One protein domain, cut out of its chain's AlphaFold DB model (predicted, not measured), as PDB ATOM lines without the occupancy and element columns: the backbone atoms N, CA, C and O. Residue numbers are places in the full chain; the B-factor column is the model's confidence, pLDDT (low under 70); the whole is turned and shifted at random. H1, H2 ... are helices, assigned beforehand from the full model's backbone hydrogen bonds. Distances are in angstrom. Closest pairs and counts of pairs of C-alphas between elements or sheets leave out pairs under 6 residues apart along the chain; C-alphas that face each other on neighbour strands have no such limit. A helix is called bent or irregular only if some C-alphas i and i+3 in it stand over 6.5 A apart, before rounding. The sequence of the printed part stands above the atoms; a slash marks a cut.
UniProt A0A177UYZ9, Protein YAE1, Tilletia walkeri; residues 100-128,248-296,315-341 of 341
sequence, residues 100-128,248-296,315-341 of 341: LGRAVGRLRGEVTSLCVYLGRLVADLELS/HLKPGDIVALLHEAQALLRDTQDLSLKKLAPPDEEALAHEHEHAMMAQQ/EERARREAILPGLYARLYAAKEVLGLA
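This is residues 100 to 128, 248 to 296 and 315 to 341 of the 341 residues of the protein "Protein YAE1" of Tilletia walkeri (UniProt A0A177UYZ9). Three long helices, H1, H2 and H5, lie side by side in a slim up-and-down bundle, each running against the one before it, and helix H4 sticks out far beyond one end of it as a free arm. The short helix H3 sits at that end of the bundle, between H2 and the arm along the chain. The printed part has 105 residues with five named helices, H1 to H5 in order, and no named strand; its class is all helix. The whole is extended, with a radius of gyration of the C-alphas of 20.2 A, and spans 76 by 22 by 21 A, the arm adding much of the length.

Begin at H1, residues 100 to 127, the longest helix. Look from Cys 115 to Ala 261 of H2, residues 251 to 270: their C-alphas, the closest of the two helices, are 5.6 A apart. H1 and H2 touch and run opposite ways at a shallow tilt of 28 degrees. H2 with its residues 257 to 264 alone touches H5, residues 315 to 337; the closest C-alphas, those of Leu 257 and Ala 334, are 6.6 A apart. These two run opposite ways at a shallow tilt of 30 degrees. H1 and H5 only just touch, with 3 pairs of C-alphas within 8 A, the closest being Val 111 and Leu 331 at 7.1 A; they run the same way at a shallow tilt of 34 degrees, only just short of steep. H3, residues 273 to 276, only just touches H5, with 3 pairs of C-alphas within 8 A, the closest being Leu 276 and Arg 320 at 6.0 A. H4, residues 281 to 296, touches no helix. In H1, H2 and H4 every O i to N i+4 pair is within hydrogen-bond range, in H5 17 of 19 are, and H3 is too short for such a pair.

Find C-alpha 100 at (26.060, 37.241, -32.109); from there H1 runs 41.1 A to C-alpha 127. H2 covers 29.2 A, H3 5.0 A, and H4 22.6 A, ending at C-alpha 296 at (7.114, 8.857, -53.038). H5 covers 32.0 A to C-alpha 337 at (29.233, 64.107, -35.326); it has a kink of 35 degrees near residue 322 and is only just irregular, C-alphas 321 and 324 being 6.7 A apart.

The C-alphas farthest apart, those of Ser 128 and Gln 296, are 75.9 A apart. Residues 280 to 296 stand free, and the body without them spans 53 by 18 by 18 A. Residues 129 to 247 are not printed, with 15.9 A between C-alphas 128 and 248; nor are 297 to 314, with 33.0 A between C-alphas 296 and 315. The links H2 to H3 and H3 to H4 are tight. The mean pLDDT of the printed part is 93.9, and no printed residue is under 70.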
ATOM      1  N   LEU A 100      26.994  36.420 -31.350       95.94
ATOM      2  CA  LEU A 100      26.060  37.241 -32.109       95.94
ATOM      3  C   LEU A 100      25.066  37.967 -31.194       95.94
ATOM      4  O   LEU A 100      24.889  39.183 -31.296       95.94
ATOM      5  N   GLY A 101      24.483  37.250 -30.230       96.69
ATOM      6  CA  GLY A 101      23.602  37.827 -29.215       96.69
ATOM      7  C   GLY A 101      24.298  38.905 -28.379       96.69
ATOM      8  O   GLY A 101      23.715  39.962 -28.129       96.69
ATOM      9  N   ARG A 102      25.571  38.695 -28.009       97.69
ATOM     10  CA  ARG A 102      26.381  39.717 -27.319       97.69
ATOM     11  C   ARG A 102      26.613  40.958 -28.183       97.69
ATOM     12  O   ARG A 102      26.496  42.066 -27.664       97.69
ATOM     13  N   ALA A 103      26.920  40.792 -29.471       97.12
ATOM     14  CA  ALA A 103      27.128  41.912 -30.390       97.12
ATOM     15  C   ALA A 103      25.855  42.763 -30.540       97.12
ATOM     16  O   ALA A 103      25.893  43.974 -30.328       97.12
ATOM     17  N   VAL A 104      24.707  42.123 -30.794       97.31
ATOM     18  CA  VAL A 104      23.403  42.806 -30.890       97.31
ATOM     19  C   VAL A 104      23.040  43.494 -29.573       97.31
ATOM     20  O   VAL A 104      22.616  44.648 -29.575       97.31
ATOM     21  N   GLY A 105      23.236  42.817 -28.437       97.44
ATOM     22  CA  GLY A 105      22.976  43.385 -27.114       97.44
ATOM     23  C   GLY A 105      23.824  44.626 -26.830       97.44
ATOM     24  O   GLY A 105      23.298  45.639 -26.368       97.44
ATOM     25  N   ARG A 106      25.117  44.584 -27.175       98.06
ATOM     26  CA  ARG A 106      26.019  45.734 -27.056       98.06
ATOM     27  C   ARG A 106      25.567  46.892 -27.940       98.06
ATOM     28  O   ARG A 106      25.441  48.008 -27.445       98.06
ATOM     29  N   LEU A 107      25.282  46.625 -29.215       97.56
ATOM     30  CA  LEU A 107      24.810  47.633 -30.164       97.56
ATOM     31  C   LEU A 107      23.530  48.321 -29.663       97.56
ATOM     32  O   LEU A 107      23.465  49.548 -29.632       97.56
ATOM     33  N   ARG A 108      22.547  47.547 -29.181       97.88
ATOM     34  CA  ARG A 108      21.310  48.078 -28.578       97.88
ATOM     35  C   ARG A 108      21.584  48.952 -27.358       97.88
ATOM     36  O   ARG A 108      20.981  50.016 -27.231       97.88
ATOM     37  N   GLY A 109      22.475  48.519 -26.466       97.75
ATOM     38  CA  GLY A 109      22.857  49.291 -25.284       97.75
ATOM     39  C   GLY A 109      23.479  50.638 -25.654       97.75
ATOM     40  O   GLY A 109      23.078  51.673 -25.124       97.75
ATOM     41  N   GLU A 110      24.396  50.636 -26.623       97.94
ATOM     42  CA  GLU A 110      25.046  51.852 -27.114       97.94
ATOM     43  C   GLU A 110      24.039  52.805 -27.780       97.94
ATOM     44  O   GLU A 110      23.977  53.976 -27.406       97.94
ATOM     45  N   VAL A 111      23.183  52.312 -28.679       98.25
ATOM     46  CA  VAL A 111      22.141  53.127 -29.332       98.25
ATOM     47  C   VAL A 111      21.135  53.680 -28.314       98.25
ATOM     48  O   VAL A 111      20.779  54.854 -28.373       98.25
ATOM     49  N   THR A 112      20.712  52.883 -27.329       98.19
ATOM     50  CA  THR A 112      19.786  53.346 -26.278       98.19
ATOM     51  C   THR A 112      20.414  54.457 -25.441       98.19
ATOM     52  O   THR A 112      19.764  55.465 -25.160       98.19
ATOM     53  N   SER A 113      21.692  54.308 -25.073       97.19
ATOM     54  CA  SER A 113      22.418  55.346 -24.337       97.19
ATOM     55  C   SER A 113      22.526  56.647 -25.138       97.19
ATOM     56  O   SER A 113      22.332  57.727 -24.580       97.19
ATOM     57  N   LEU A 114      22.731  56.538 -26.455       96.75
ATOM     58  CA  LEU A 114      22.781  57.668 -27.375       96.75
ATOM     59  C   LEU A 114      21.425  58.381 -27.475       96.75
ATOM     60  O   LEU A 114      21.376  59.603 -27.359       96.75
ATOM     61  N   CYS A 115      20.323  57.637 -27.605       97.50
ATOM     62  CA  CYS A 115      18.967  58.195 -27.601       97.50
ATOM     63  C   CYS A 115      18.661  58.972 -26.316       97.50
ATOM     64  O   CYS A 115      18.132  60.081 -26.378       97.50
ATOM     65  N   VAL A 116      18.999  58.414 -25.146       97.00
ATOM     66  CA  VAL A 116      18.779  59.083 -23.851       97.00
ATOM     67  C   VAL A 116      19.632  60.344 -23.735       97.00
ATOM     68  O   VAL A 116      19.148  61.370 -23.261       97.00
ATOM     69  N   TYR A 117      20.890  60.282 -24.175       95.31
ATOM     70  CA  TYR A 117      21.794  61.428 -24.175       95.31
ATOM     71  C   TYR A 117      21.273  62.563 -25.068       95.31
ATOM     72  O   TYR A 117      21.097  63.683 -24.593       95.31
ATOM     73  N   LEU A 118      20.939  62.262 -26.325       95.88
ATOM     74  CA  LEU A 118      20.400  63.237 -27.275       95.88
ATOM     75  C   LEU A 118      19.049  63.801 -26.822       95.88
ATOM     76  O   LEU A 118      18.828  65.003 -26.917       95.88
ATOM     77  N   GLY A 119      18.166  62.965 -26.267       96.06
ATOM     78  CA  GLY A 119      16.881  63.417 -25.729       96.06
ATOM     79  C   GLY A 119      17.037  64.426 -24.588       96.06
ATOM     80  O   GLY A 119      16.276  65.387 -24.509       96.06
ATOM     81  N   ARG A 120      18.061  64.258 -23.739       94.62
ATOM     82  CA  ARG A 120      18.398  65.245 -22.701       94.62
ATOM     83  C   ARG A 120      18.920  66.549 -23.295       94.62
ATOM     84  O   ARG A 120      18.460  67.604 -22.883       94.62
ATOM     85  N   LEU A 121      19.809  66.481 -24.289       92.94
ATOM     86  CA  LEU A 121      20.323  67.680 -24.961       92.94
ATOM     87  C   LEU A 121      19.206  68.500 -25.617       92.94
ATOM     88  O   LEU A 121      19.209  69.724 -25.519       92.94
ATOM     89  N   VAL A 122      18.239  67.837 -26.259       94.62
ATOM     90  CA  VAL A 122      17.077  68.517 -26.851       94.62
ATOM     91  C   VAL A 122      16.238  69.209 -25.771       94.62
ATOM     92  O   VAL A 122      15.905  70.380 -25.929       94.62
ATOM     93  N   ALA A 123      15.961  68.538 -24.648       92.62
ATOM     94  CA  ALA A 123      15.207  69.132 -23.541       92.62
ATOM     95  C   ALA A 123      15.922  70.350 -22.915       92.62
ATOM     96  O   ALA A 123      15.281  71.355 -22.603       92.62
ATOM     97  N   ASP A 124      17.248  70.295 -22.770       90.81
ATOM     98  CA  ASP A 124      18.040  71.412 -22.242       90.81
ATOM     99  C   ASP A 124      18.026  72.629 -23.190       90.81
ATOM    100  O   ASP A 124      17.978  73.778 -22.737       90.81
ATOM    101  N   LEU A 125      18.008  72.399 -24.510       89.12
ATOM    102  CA  LEU A 125      17.892  73.465 -25.511       89.12
ATOM    103  C   LEU A 125      16.533  74.170 -25.451       89.12
ATOM    104  O   LEU A 125      16.502  75.404 -25.505       89.12
ATOM    105  N   GLU A 126      15.441  73.415 -25.292       88.00
ATOM    106  CA  GLU A 126      14.085  73.964 -25.150       88.00
ATOM    107  C   GLU A 126      13.950  74.843 -23.899       88.00
ATOM    108  O   GLU A 126      13.323  75.902 -23.947       88.00
ATOM    109  N   LEU A 127      14.610  74.472 -22.797       85.25
ATOM    110  CA  LEU A 127      14.632  75.273 -21.568       85.25
ATOM    111  C   LEU A 127      15.474  76.558 -21.693       85.25
ATOM    112  O   LEU A 127      15.219  77.525 -20.974       85.25
ATOM    113  N   SER A 128      16.465  76.595 -22.594       80.94
ATOM    114  CA  SER A 128      17.338  77.767 -22.798       80.94
ATOM    115  C   SER A 128      16.694  78.900 -23.604       80.94
ATOM    116  O   SER A 128      17.249  79.998 -23.653       80.94
ATOM    117  N   HIS A 248      29.470  73.223 -30.653       87.06
ATOM    118  CA  HIS A 248      29.582  73.534 -32.081       87.06
ATOM    119  C   HIS A 248      28.382  73.077 -32.919       87.06
ATOM    120  O   HIS A 248      28.270  73.476 -34.078       87.06
ATOM    121  N   LEU A 249      27.494  72.250 -32.361       90.81
ATOM    122  CA  LEU A 249      26.382  71.675 -33.111       90.81
ATOM    123  C   LEU A 249      25.204  72.640 -33.159       90.81
ATOM    124  O   LEU A 249      24.809  73.225 -32.148       90.81
ATOM    125  N   LYS A 250      24.607  72.798 -34.343       94.19
ATOM    126  CA  LYS A 250      23.377  73.581 -34.466       94.19
ATOM    127  C   LYS A 250      22.229  72.792 -33.826       94.19
ATOM    128  O   LYS A 250      22.195  71.568 -33.957       94.19
ATOM    129  N   PRO A 251      21.231  73.458 -33.216       92.69
ATOM    130  CA  PRO A 251      20.071  72.775 -32.638       92.69
ATOM    131  C   PRO A 251      19.363  71.828 -33.621       92.69
ATOM    132  O   PRO A 251      18.929  70.746 -33.236       92.69
ATOM    133  N   GLY A 252      19.304  72.200 -34.907       94.31
ATOM    134  CA  GLY A 252      18.728  71.354 -35.958       94.31
ATOM    135  C   GLY A 252      19.481  70.037 -36.173       94.31
ATOM    136  O   GLY A 252      18.846  69.007 -36.385       94.31
ATOM    137  N   ASP A 253      20.810  70.045 -36.042       95.12
ATOM    138  CA  ASP A 253      21.641  68.848 -36.219       95.12
ATOM    139  C   ASP A 253      21.410  67.857 -35.067       95.12
ATOM    140  O   ASP A 253      21.349  66.650 -35.280       95.12
ATOM    141  N   ILE A 254      21.191  68.362 -33.846       94.81
ATOM    142  CA  ILE A 254      20.912  67.538 -32.658       94.81
ATOM    143  C   ILE A 254      19.564  66.815 -32.797       94.81
ATOM    144  O   ILE A 254      19.467  65.626 -32.489       94.81
ATOM    145  N   VAL A 255      18.531  67.497 -33.304       96.06
ATOM    146  CA  VAL A 255      17.218  66.879 -33.562       96.06
ATOM    147  C   VAL A 255      17.315  65.833 -34.676       96.06
ATOM    148  O   VAL A 255      16.753  64.744 -34.545       96.06
ATOM    149  N   ALA A 256      18.070  66.116 -35.742       96.81
ATOM    150  CA  ALA A 256      18.318  65.147 -36.810       96.81
ATOM    151  C   ALA A 256      19.039  63.890 -36.286       96.81
ATOM    152  O   ALA A 256      18.615  62.771 -36.577       96.81
ATOM    153  N   LEU A 257      20.065  64.062 -35.444       96.88
ATOM    154  CA  LEU A 257      20.760  62.953 -34.786       96.88
ATOM    155  C   LEU A 257      19.843  62.156 -33.857       96.88
ATOM    156  O   LEU A 257      19.956  60.933 -33.800       96.88
ATOM    157  N   LEU A 258      18.928  62.813 -33.135       97.25
ATOM    158  CA  LEU A 258      17.964  62.121 -32.277       97.25
ATOM    159  C   LEU A 258      17.038  61.222 -33.104       97.25
ATOM    160  O   LEU A 258      16.817  60.070 -32.729       97.25
ATOM    161  N   HIS A 259      16.529  61.718 -34.232       98.12
ATOM    162  CA  HIS A 259      15.719  60.910 -35.142       98.12
ATOM    163  C   HIS A 259      16.507  59.730 -35.723       98.12
ATOM    164  O   HIS A 259      15.981  58.619 -35.760       98.12
ATOM    165  N   GLU A 260      17.770  59.937 -36.105       98.06
ATOM    166  CA  GLU A 260      18.636  58.860 -36.598       98.06
ATOM    167  C   GLU A 260      18.918  57.810 -35.513       98.06
ATOM    168  O   GLU A 260      18.809  56.608 -35.760       98.06
ATOM    169  N   ALA A 261      19.195  58.232 -34.277       97.88
ATOM    170  CA  ALA A 261      19.387  57.321 -33.151       97.88
ATOM    171  C   ALA A 261      18.106  56.521 -32.839       97.88
ATOM    172  O   ALA A 261      18.169  55.318 -32.580       97.88
ATOM    173  N   GLN A 262      16.929  57.151 -32.918       98.06
ATOM    174  CA  GLN A 262      15.642  56.463 -32.780       98.06
ATOM    175  C   GLN A 262      15.387  55.470 -33.921       98.06
ATOM    176  O   GLN A 262      14.851  54.390 -33.667       98.06
ATOM    177  N   ALA A 263      15.773  55.803 -35.155       98.19
ATOM    178  CA  ALA A 263      15.696  54.888 -36.289       98.19
ATOM    179  C   ALA A 263      16.608  53.671 -36.072       98.19
ATOM    180  O   ALA A 263      16.137  52.539 -36.149       98.19
ATOM    181  N   LEU A 264      17.864  53.888 -35.664       97.94
ATOM    182  CA  LEU A 264      18.784  52.812 -35.278       97.94
ATOM    183  C   LEU A 264      18.228  51.944 -34.146       97.94
ATOM    184  O   LEU A 264      18.414  50.726 -34.137       97.94
ATOM    185  N   LEU A 265      17.531  52.542 -33.179       98.00
ATOM    186  CA  LEU A 265      16.925  51.785 -32.088       98.00
ATOM    187  C   LEU A 265      15.823  50.853 -32.604       98.00
ATOM    188  O   LEU A 265      15.774  49.699 -32.192       98.00
ATOM    189  N   ARG A 266      14.977  51.319 -33.529       98.25
ATOM    190  CA  ARG A 266      13.948  50.479 -34.165       98.25
ATOM    191  C   ARG A 266      14.579  49.362 -34.991       98.25
ATOM    192  O   ARG A 266      14.254  48.200 -34.774       98.25
ATOM    193  N   ASP A 267      15.563  49.694 -35.825       97.69
ATOM    194  CA  ASP A 267      16.273  48.710 -36.649       97.69
ATOM    195  C   ASP A 267      16.916  47.627 -35.776       97.69
ATOM    196  O   ASP A 267      16.804  46.433 -36.051       97.69
ATOM    197  N   THR A 268      17.550  48.024 -34.667       97.19
ATOM    198  CA  THR A 268      18.156  47.069 -33.736       97.19
ATOM    199  C   THR A 268      17.127  46.265 -32.948       97.19
ATOM    200  O   THR A 268      17.428  45.120 -32.613       97.19
ATOM    201  N   GLN A 269      15.935  46.792 -32.652       96.31
ATOM    202  CA  GLN A 269      14.828  46.036 -32.045       96.31
ATOM    203  C   GLN A 269      14.266  44.983 -33.008       96.31
ATOM    204  O   GLN A 269      14.004  43.857 -32.584       96.31
ATOM    205  N   ASP A 270      14.194  45.306 -34.300       96.69
ATOM    206  CA  ASP A 270      13.725  44.403 -35.354       96.69
ATOM    207  C   ASP A 270      14.740  43.310 -35.731       96.69
ATOM    208  O   ASP A 270      14.388  42.341 -36.421       96.69
ATOM    209  N   LEU A 271      15.996  43.426 -35.278       95.81
ATOM    210  CA  LEU A 271      16.988  42.356 -35.387       95.81
ATOM    211  C   LEU A 271      16.627  41.196 -34.464       95.81
ATOM    212  O   LEU A 271      16.686  41.296 -33.238       95.81
ATOM    213  N   SER A 272      16.335  40.050 -35.062       94.62
ATOM    214  CA  SER A 272      16.228  38.782 -34.352       94.62
ATOM    215  C   SER A 272      17.381  37.867 -34.751       94.62
ATOM    216  O   SER A 272      17.921  37.981 -35.852       94.62
ATOM    217  N   LEU A 273      17.739  36.922 -33.877       91.00
ATOM    218  CA  LEU A 273      18.749  35.908 -34.202       91.00
ATOM    219  C   LEU A 273      18.360  35.109 -35.450       91.00
ATOM    220  O   LEU A 273      19.233  34.768 -36.226       91.00
ATOM    221  N   LYS A 274      17.060  34.917 -35.712       90.94
ATOM    222  CA  LYS A 274      16.574  34.266 -36.939       90.94
ATOM    223  C   LYS A 274      16.976  35.003 -38.220       90.94
ATOM    224  O   LYS A 274      17.122  34.368 -39.251       90.94
ATOM    225  N   LYS A 275      17.123  36.333 -38.168       93.19
ATOM    226  CA  LYS A 275      17.552  37.144 -39.318       93.19
ATOM    227  C   LYS A 275      19.069  37.175 -39.488       93.19
ATOM    228  O   LYS A 275      19.525  37.540 -40.559       93.19
ATOM    229  N   LEU A 276      19.831  36.879 -38.433       93.94
ATOM    230  CA  LEU A 276      21.284  37.075 -38.383       93.94
ATOM    231  C   LEU A 276      22.082  35.766 -38.351       93.94
ATOM    232  O   LEU A 276      23.213  35.742 -38.826       93.94
ATOM    233  N   ALA A 277      21.515  34.702 -37.789       92.06
ATOM    234  CA  ALA A 277      22.126  33.387 -37.793       92.06
ATOM    235  C   ALA A 277      22.014  32.765 -39.196       92.06
ATOM    236  O   ALA A 277      20.977  32.938 -39.846       92.06
ATOM    237  N   PRO A 278      23.052  32.046 -39.657       89.50
ATOM    238  CA  PRO A 278      22.938  31.173 -40.816       89.50
ATOM    239  C   PRO A 278      21.783  30.183 -40.627       89.50
ATOM    240  O   PRO A 278      21.613  29.682 -39.509       89.50
ATOM    241  N   PRO A 279      20.974  29.908 -41.664       88.50
ATOM    242  CA  PRO A 279      20.069  28.777 -41.619       88.50
ATOM    243  C   PRO A 279      20.888  27.496 -41.452       88.50
ATOM    244  O   PRO A 279      21.998  27.379 -41.970       88.50
ATOM    245  N   ASP A 280      20.325  26.541 -40.726       90.19
ATOM    246  CA  ASP A 280      20.885  25.202 -40.631       90.19
ATOM    247  C   ASP A 280      20.601  24.469 -41.952       90.19
ATOM    248  O   ASP A 280      19.491  23.984 -42.192       90.19
ATOM    249  N   GLU A 281      21.578  24.499 -42.862       90.00
ATOM    250  CA  GLU A 281      21.469  23.881 -44.186       90.00
ATOM    251  C   GLU A 281      21.282  22.363 -44.088       90.00
ATOM    252  O   GLU A 281      20.573  21.793 -44.914       90.00
ATOM    253  N   GLU A 282      21.856  21.720 -43.067       87.56
ATOM    254  CA  GLU A 282      21.733  20.279 -42.845       87.56
ATOM    255  C   GLU A 282      20.318  19.926 -42.382       87.56
ATOM    256  O   GLU A 282      19.682  19.043 -42.962       87.56
ATOM    257  N   ALA A 283      19.771  20.672 -41.417       87.25
ATOM    258  CA  ALA A 283      18.389  20.488 -40.984       87.25
ATOM    259  C   ALA A 283      17.387  20.726 -42.126       87.25
ATOM    260  O   ALA A 283      16.434  19.960 -42.278       87.25
ATOM    261  N   LEU A 284      17.611  21.751 -42.955       87.81
ATOM    262  CA  LEU A 284      16.766  22.036 -44.120       87.81
ATOM    263  C   LEU A 284      16.890  20.965 -45.210       87.81
ATOM    264  O   LEU A 284      15.880  20.571 -45.795       87.81
ATOM    265  N   ALA A 285      18.103  20.478 -45.483       88.94
ATOM    266  CA  ALA A 285      18.329  19.393 -46.433       88.94
ATOM    267  C   ALA A 285      17.646  18.099 -45.968       88.94
ATOM    268  O   ALA A 285      16.998  17.420 -46.765       88.94
ATOM    269  N   HIS A 286      17.720  17.800 -44.673       90.81
ATOM    270  CA  HIS A 286      17.074  16.635 -44.082       90.81
ATOM    271  C   HIS A 286      15.537  16.742 -44.102       90.81
ATOM    272  O   HIS A 286      14.851  15.788 -44.469       90.81
ATOM    273  N   GLU A 287      14.970  17.914 -43.791       87.06
ATOM    274  CA  GLU A 287      13.527  18.168 -43.945       87.06
ATOM    275  C   GLU A 287      13.082  17.999 -45.408       87.06
ATOM    276  O   GLU A 287      12.028  17.418 -45.686       87.06
ATOM    277  N   HIS A 288      13.907  18.446 -46.358       87.94
ATOM    278  CA  HIS A 288      13.649  18.273 -47.782       87.94
ATOM    279  C   HIS A 288      13.670  16.797 -48.212       87.94
ATOM    280  O   HIS A 288      12.793  16.370 -48.968       87.94
ATOM    281  N   GLU A 289      14.613  15.998 -47.708       91.00
ATOM    282  CA  GLU A 289      14.663  14.555 -47.962       91.00
ATOM    283  C   GLU A 289      13.411  13.848 -47.423       91.00
ATOM    284  O   GLU A 289      12.777  13.072 -48.146       91.00
ATOM    285  N   HIS A 290      12.976  14.192 -46.206       91.69
ATOM    286  CA  HIS A 290      11.720  13.701 -45.635       91.69
ATOM    287  C   HIS A 290      10.501  14.075 -46.487       91.69
ATOM    288  O   HIS A 290       9.626  13.236 -46.718       91.69
ATOM    289  N   ALA A 291      10.448  15.310 -46.991       86.19
ATOM    290  CA  ALA A 291       9.377  15.754 -47.875       86.19
ATOM    291  C   ALA A 291       9.362  14.971 -49.202       86.19
ATOM    292  O   ALA A 291       8.287  14.612 -49.687       86.19
ATOM    293  N   MET A 292      10.532  14.650 -49.769       87.38
ATOM    294  CA  MET A 292      10.628  13.822 -50.976       87.38
ATOM    295  C   MET A 292      10.226  12.362 -50.726       87.38
ATOM    296  O   MET A 292       9.517  11.782 -51.550       87.38
ATOM    297  N   MET A 293      10.609  11.767 -49.591       88.19
ATOM    298  CA  MET A 293      10.182  10.406 -49.234       88.19
ATOM    299  C   MET A 293       8.667  10.319 -49.013       88.19
ATOM    300  O   MET A 293       8.030   9.386 -49.503       88.19
ATOM    301  N   ALA A 294       8.071  11.311 -48.343       85.88
ATOM    302  CA  ALA A 294       6.624  11.374 -48.141       85.88
ATOM    303  C   ALA A 294       5.858  11.468 -49.474       85.88
ATOM    304  O   ALA A 294       4.819  10.834 -49.644       85.88
ATOM    305  N   GLN A 295       6.395  12.199 -50.457       82.88
ATOM    306  CA  GLN A 295       5.808  12.262 -51.801       82.88
ATOM    307  C   GLN A 295       5.882  10.924 -52.545       82.88
ATOM    308  O   GLN A 295       4.929  10.560 -53.234       82.88
ATOM    309  N   GLN A 296       6.977  10.173 -52.402       85.25
ATOM    310  CA  GLN A 296       7.114   8.857 -53.038       85.25
ATOM    311  C   GLN A 296       6.111   7.830 -52.499       85.25
ATOM    312  O   GLN A 296       5.738   6.910 -53.224       85.25
ATOM    313  N   GLU A 315      23.949  36.134 -52.367       95.12
ATOM    314  CA  GLU A 315      23.504  37.512 -52.192       95.12
ATOM    315  C   GLU A 315      22.700  37.725 -50.897       95.12
ATOM    316  O   GLU A 315      22.920  38.711 -50.195       95.12
ATOM    317  N   GLU A 316      21.788  36.817 -50.540       94.12
ATOM    318  CA  GLU A 316      21.040  36.886 -49.275       94.12
ATOM    319  C   GLU A 316      21.963  36.726 -48.069       94.12
ATOM    320  O   GLU A 316      21.892  37.525 -47.128       94.12
ATOM    321  N   ARG A 317      22.898  35.774 -48.146       94.12
ATOM    322  CA  ARG A 317      23.934  35.592 -47.130       94.12
ATOM    323  C   ARG A 317      24.768  36.861 -46.954       94.12
ATOM    324  O   ARG A 317      24.930  37.332 -45.827       94.12
ATOM    325  N   ALA A 318      25.247  37.451 -48.050       96.50
ATOM    326  CA  ALA A 318      26.023  38.688 -48.015       96.50
ATOM    327  C   ALA A 318      25.212  39.855 -47.429       96.50
ATOM    328  O   ALA A 318      25.725  40.623 -46.613       96.50
ATOM    329  N   ARG A 319      23.923  39.971 -47.782       96.12
ATOM    330  CA  ARG A 319      23.017  40.978 -47.208       96.12
ATOM    331  C   ARG A 319      22.890  40.811 -45.702       96.12
ATOM    332  O   ARG A 319      23.009  41.806 -44.996       96.12
ATOM    333  N   ARG A 320      22.694  39.585 -45.206       95.31
ATOM    334  CA  ARG A 320      22.611  39.289 -43.768       95.31
ATOM    335  C   ARG A 320      23.889  39.675 -43.035       95.31
ATOM    336  O   ARG A 320      23.827  40.365 -42.016       95.31
ATOM    337  N   GLU A 321      25.033  39.244 -43.558       95.19
ATOM    338  CA  GLU A 321      26.343  39.526 -42.969       95.19
ATOM    339  C   GLU A 321      26.653  41.035 -42.965       95.19
ATOM    340  O   GLU A 321      27.301  41.526 -42.040       95.19
ATOM    341  N   ALA A 322      26.111  41.800 -43.920       97.19
ATOM    342  CA  ALA A 322      26.266  43.252 -44.000       97.19
ATOM    343  C   ALA A 322      25.388  44.054 -43.016       97.19
ATOM    344  O   ALA A 322      25.697  45.220 -42.751       97.19
ATOM    345  N   ILE A 323      24.329  43.466 -42.434       97.12
ATOM    346  CA  ILE A 323      23.398  44.197 -41.551       97.12
ATOM    347  C   ILE A 323      24.130  44.771 -40.334       97.12
ATOM    348  O   ILE A 323      24.020  45.963 -40.042       97.12
ATOM    349  N   LEU A 324      24.886  43.936 -39.614       96.69
ATOM    350  CA  LEU A 324      25.569  44.368 -38.392       96.69
ATOM    351  C   LEU A 324      26.643  45.434 -38.663       96.69
ATOM    352  O   LEU A 324      26.573  46.488 -38.026       96.69
ATOM    353  N   PRO A 325      27.593  45.236 -39.601       97.81
ATOM    354  CA  PRO A 325      28.550  46.273 -39.980       97.81
ATOM    355  C   PRO A 325      27.878  47.584 -40.402       97.81
ATOM    356  O   PRO A 325      28.326  48.650 -39.986       97.81
ATOM    357  N   GLY A 326      26.779  47.518 -41.161       97.81
ATOM    358  CA  GLY A 326      26.036  48.702 -41.593       97.81
ATOM    359  C   GLY A 326      25.455  49.505 -40.426       97.81
ATOM    360  O   GLY A 326      25.574  50.730 -40.386       97.81
ATOM    361  N   LEU A 327      24.881  48.827 -39.429       97.88
ATOM    362  CA  LEU A 327      24.352  49.488 -38.234       97.88
ATOM    363  C   LEU A 327      25.455  50.057 -37.338       97.88
ATOM    364  O   LEU A 327      25.303  51.160 -36.811       97.88
ATOM    365  N   TYR A 328      26.579  49.348 -37.196       97.88
ATOM    366  CA  TYR A 328      27.746  49.886 -36.500       97.88
ATOM    367  C   TYR A 328      28.294  51.129 -37.202       97.88
ATOM    368  O   TYR A 328      28.575  52.114 -36.527       97.88
ATOM    369  N   ALA A 329      28.403  51.122 -38.531       98.12
ATOM    370  CA  ALA A 329      28.873  52.274 -39.297       98.12
ATOM    371  C   ALA A 329      27.985  53.509 -39.076       98.12
ATOM    372  O   ALA A 329      28.499  54.594 -38.808       98.12
ATOM    373  N   ARG A 330      26.655  53.340 -39.092       98.00
ATOM    374  CA  ARG A 330      25.704  54.421 -38.778       98.00
ATOM    375  C   ARG A 330      25.848  54.928 -37.340       98.00
ATOM    376  O   ARG A 330      25.858  56.136 -37.117       98.00
ATOM    377  N   LEU A 331      26.012  54.026 -36.369       97.62
ATOM    378  CA  LEU A 331      26.264  54.405 -34.975       97.62
ATOM    379  C   LEU A 331      27.572  55.197 -34.826       97.62
ATOM    380  O   LEU A 331      27.596  56.200 -34.115       97.62
ATOM    381  N   TYR A 332      28.654  54.761 -35.475       97.56
ATOM    382  CA  TYR A 332      29.936  55.465 -35.441       97.56
ATOM    383  C   TYR A 332      29.844  56.841 -36.093       97.56
ATOM    384  O   TYR A 332      30.309  57.799 -35.489       97.56
ATOM    385  N   ALA A 333      29.164  56.965 -37.235       97.50
ATOM    386  CA  ALA A 333      28.914  58.260 -37.864       97.50
ATOM    387  C   ALA A 333      28.159  59.211 -36.917       97.50
ATOM    388  O   ALA A 333      28.549  60.363 -36.750       97.50
ATOM    389  N   ALA A 334      27.126  58.724 -36.220       96.56
ATOM    390  CA  ALA A 334      26.403  59.531 -35.235       96.56
ATOM    391  C   ALA A 334      27.291  59.955 -34.045       96.56
ATOM    392  O   ALA A 334      27.205  61.092 -33.583       96.56
ATOM    393  N   LYS A 335      28.165  59.063 -33.553       95.50
ATOM    394  CA  LYS A 335      29.133  59.384 -32.488       95.50
ATOM    395  C   LYS A 335      30.201  60.375 -32.946       95.50
ATOM    396  O   LYS A 335      30.582  61.240 -32.165       95.50
ATOM    397  N   GLU A 336      30.662  60.265 -34.187       95.94
ATOM    398  CA  GLU A 336      31.661  61.157 -34.778       95.94
ATOM    399  C   GLU A 336      31.133  62.592 -34.869       95.94
ATOM    400  O   GLU A 336      31.813  63.516 -34.429       95.94
ATOM    401  N   VAL A 337      29.881  62.780 -35.308       94.94
ATOM    402  CA  VAL A 337      29.233  64.107 -35.326       94.94
ATOM    403  C   VAL A 337      29.146  64.714 -33.917       94.94
ATOM    404  O   VAL A 337      29.250  65.927 -33.760       94.94
ATOM    405  N   LEU A 338      29.010  63.886 -32.877       93.25
ATOM    406  CA  LEU A 338      28.997  64.328 -31.478       93.25
ATOM    407  C   LEU A 338      30.391  64.512 -30.855       93.25
ATOM    408  O   LEU A 338      30.483  64.942 -29.704       93.25
ATOM    409  N   GLY A 339      31.468  64.157 -31.564       93.62
ATOM    410  CA  GLY A 339      32.822  64.138 -31.003       93.62
ATOM    411  C   GLY A 339      33.005  63.100 -29.887       93.62
ATOM    412  O   GLY A 339      33.775  63.328 -28.957       93.62
ATOM    413  N   LEU A 340      32.260  61.989 -29.946       88.94
ATOM    414  CA  LEU A 340      32.316  60.867 -28.995       88.94
ATOM    415  C   LEU A 340      33.107  59.656 -29.528       88.94
ATOM    416  O   LEU A 340      33.110  58.609 -28.874       88.94
ATOM    417  N   ALA A 341      33.682  59.769 -30.729       81.06
ATOM    418  CA  ALA A 341      34.456  58.717 -31.389       81.06
ATOM    419  C   ALA A 341      35.884  58.601 -30.835       81.06
ATOM    420  O   ALA A 341      36.478  59.649 -30.491       81.06
TER     421      ALA A 341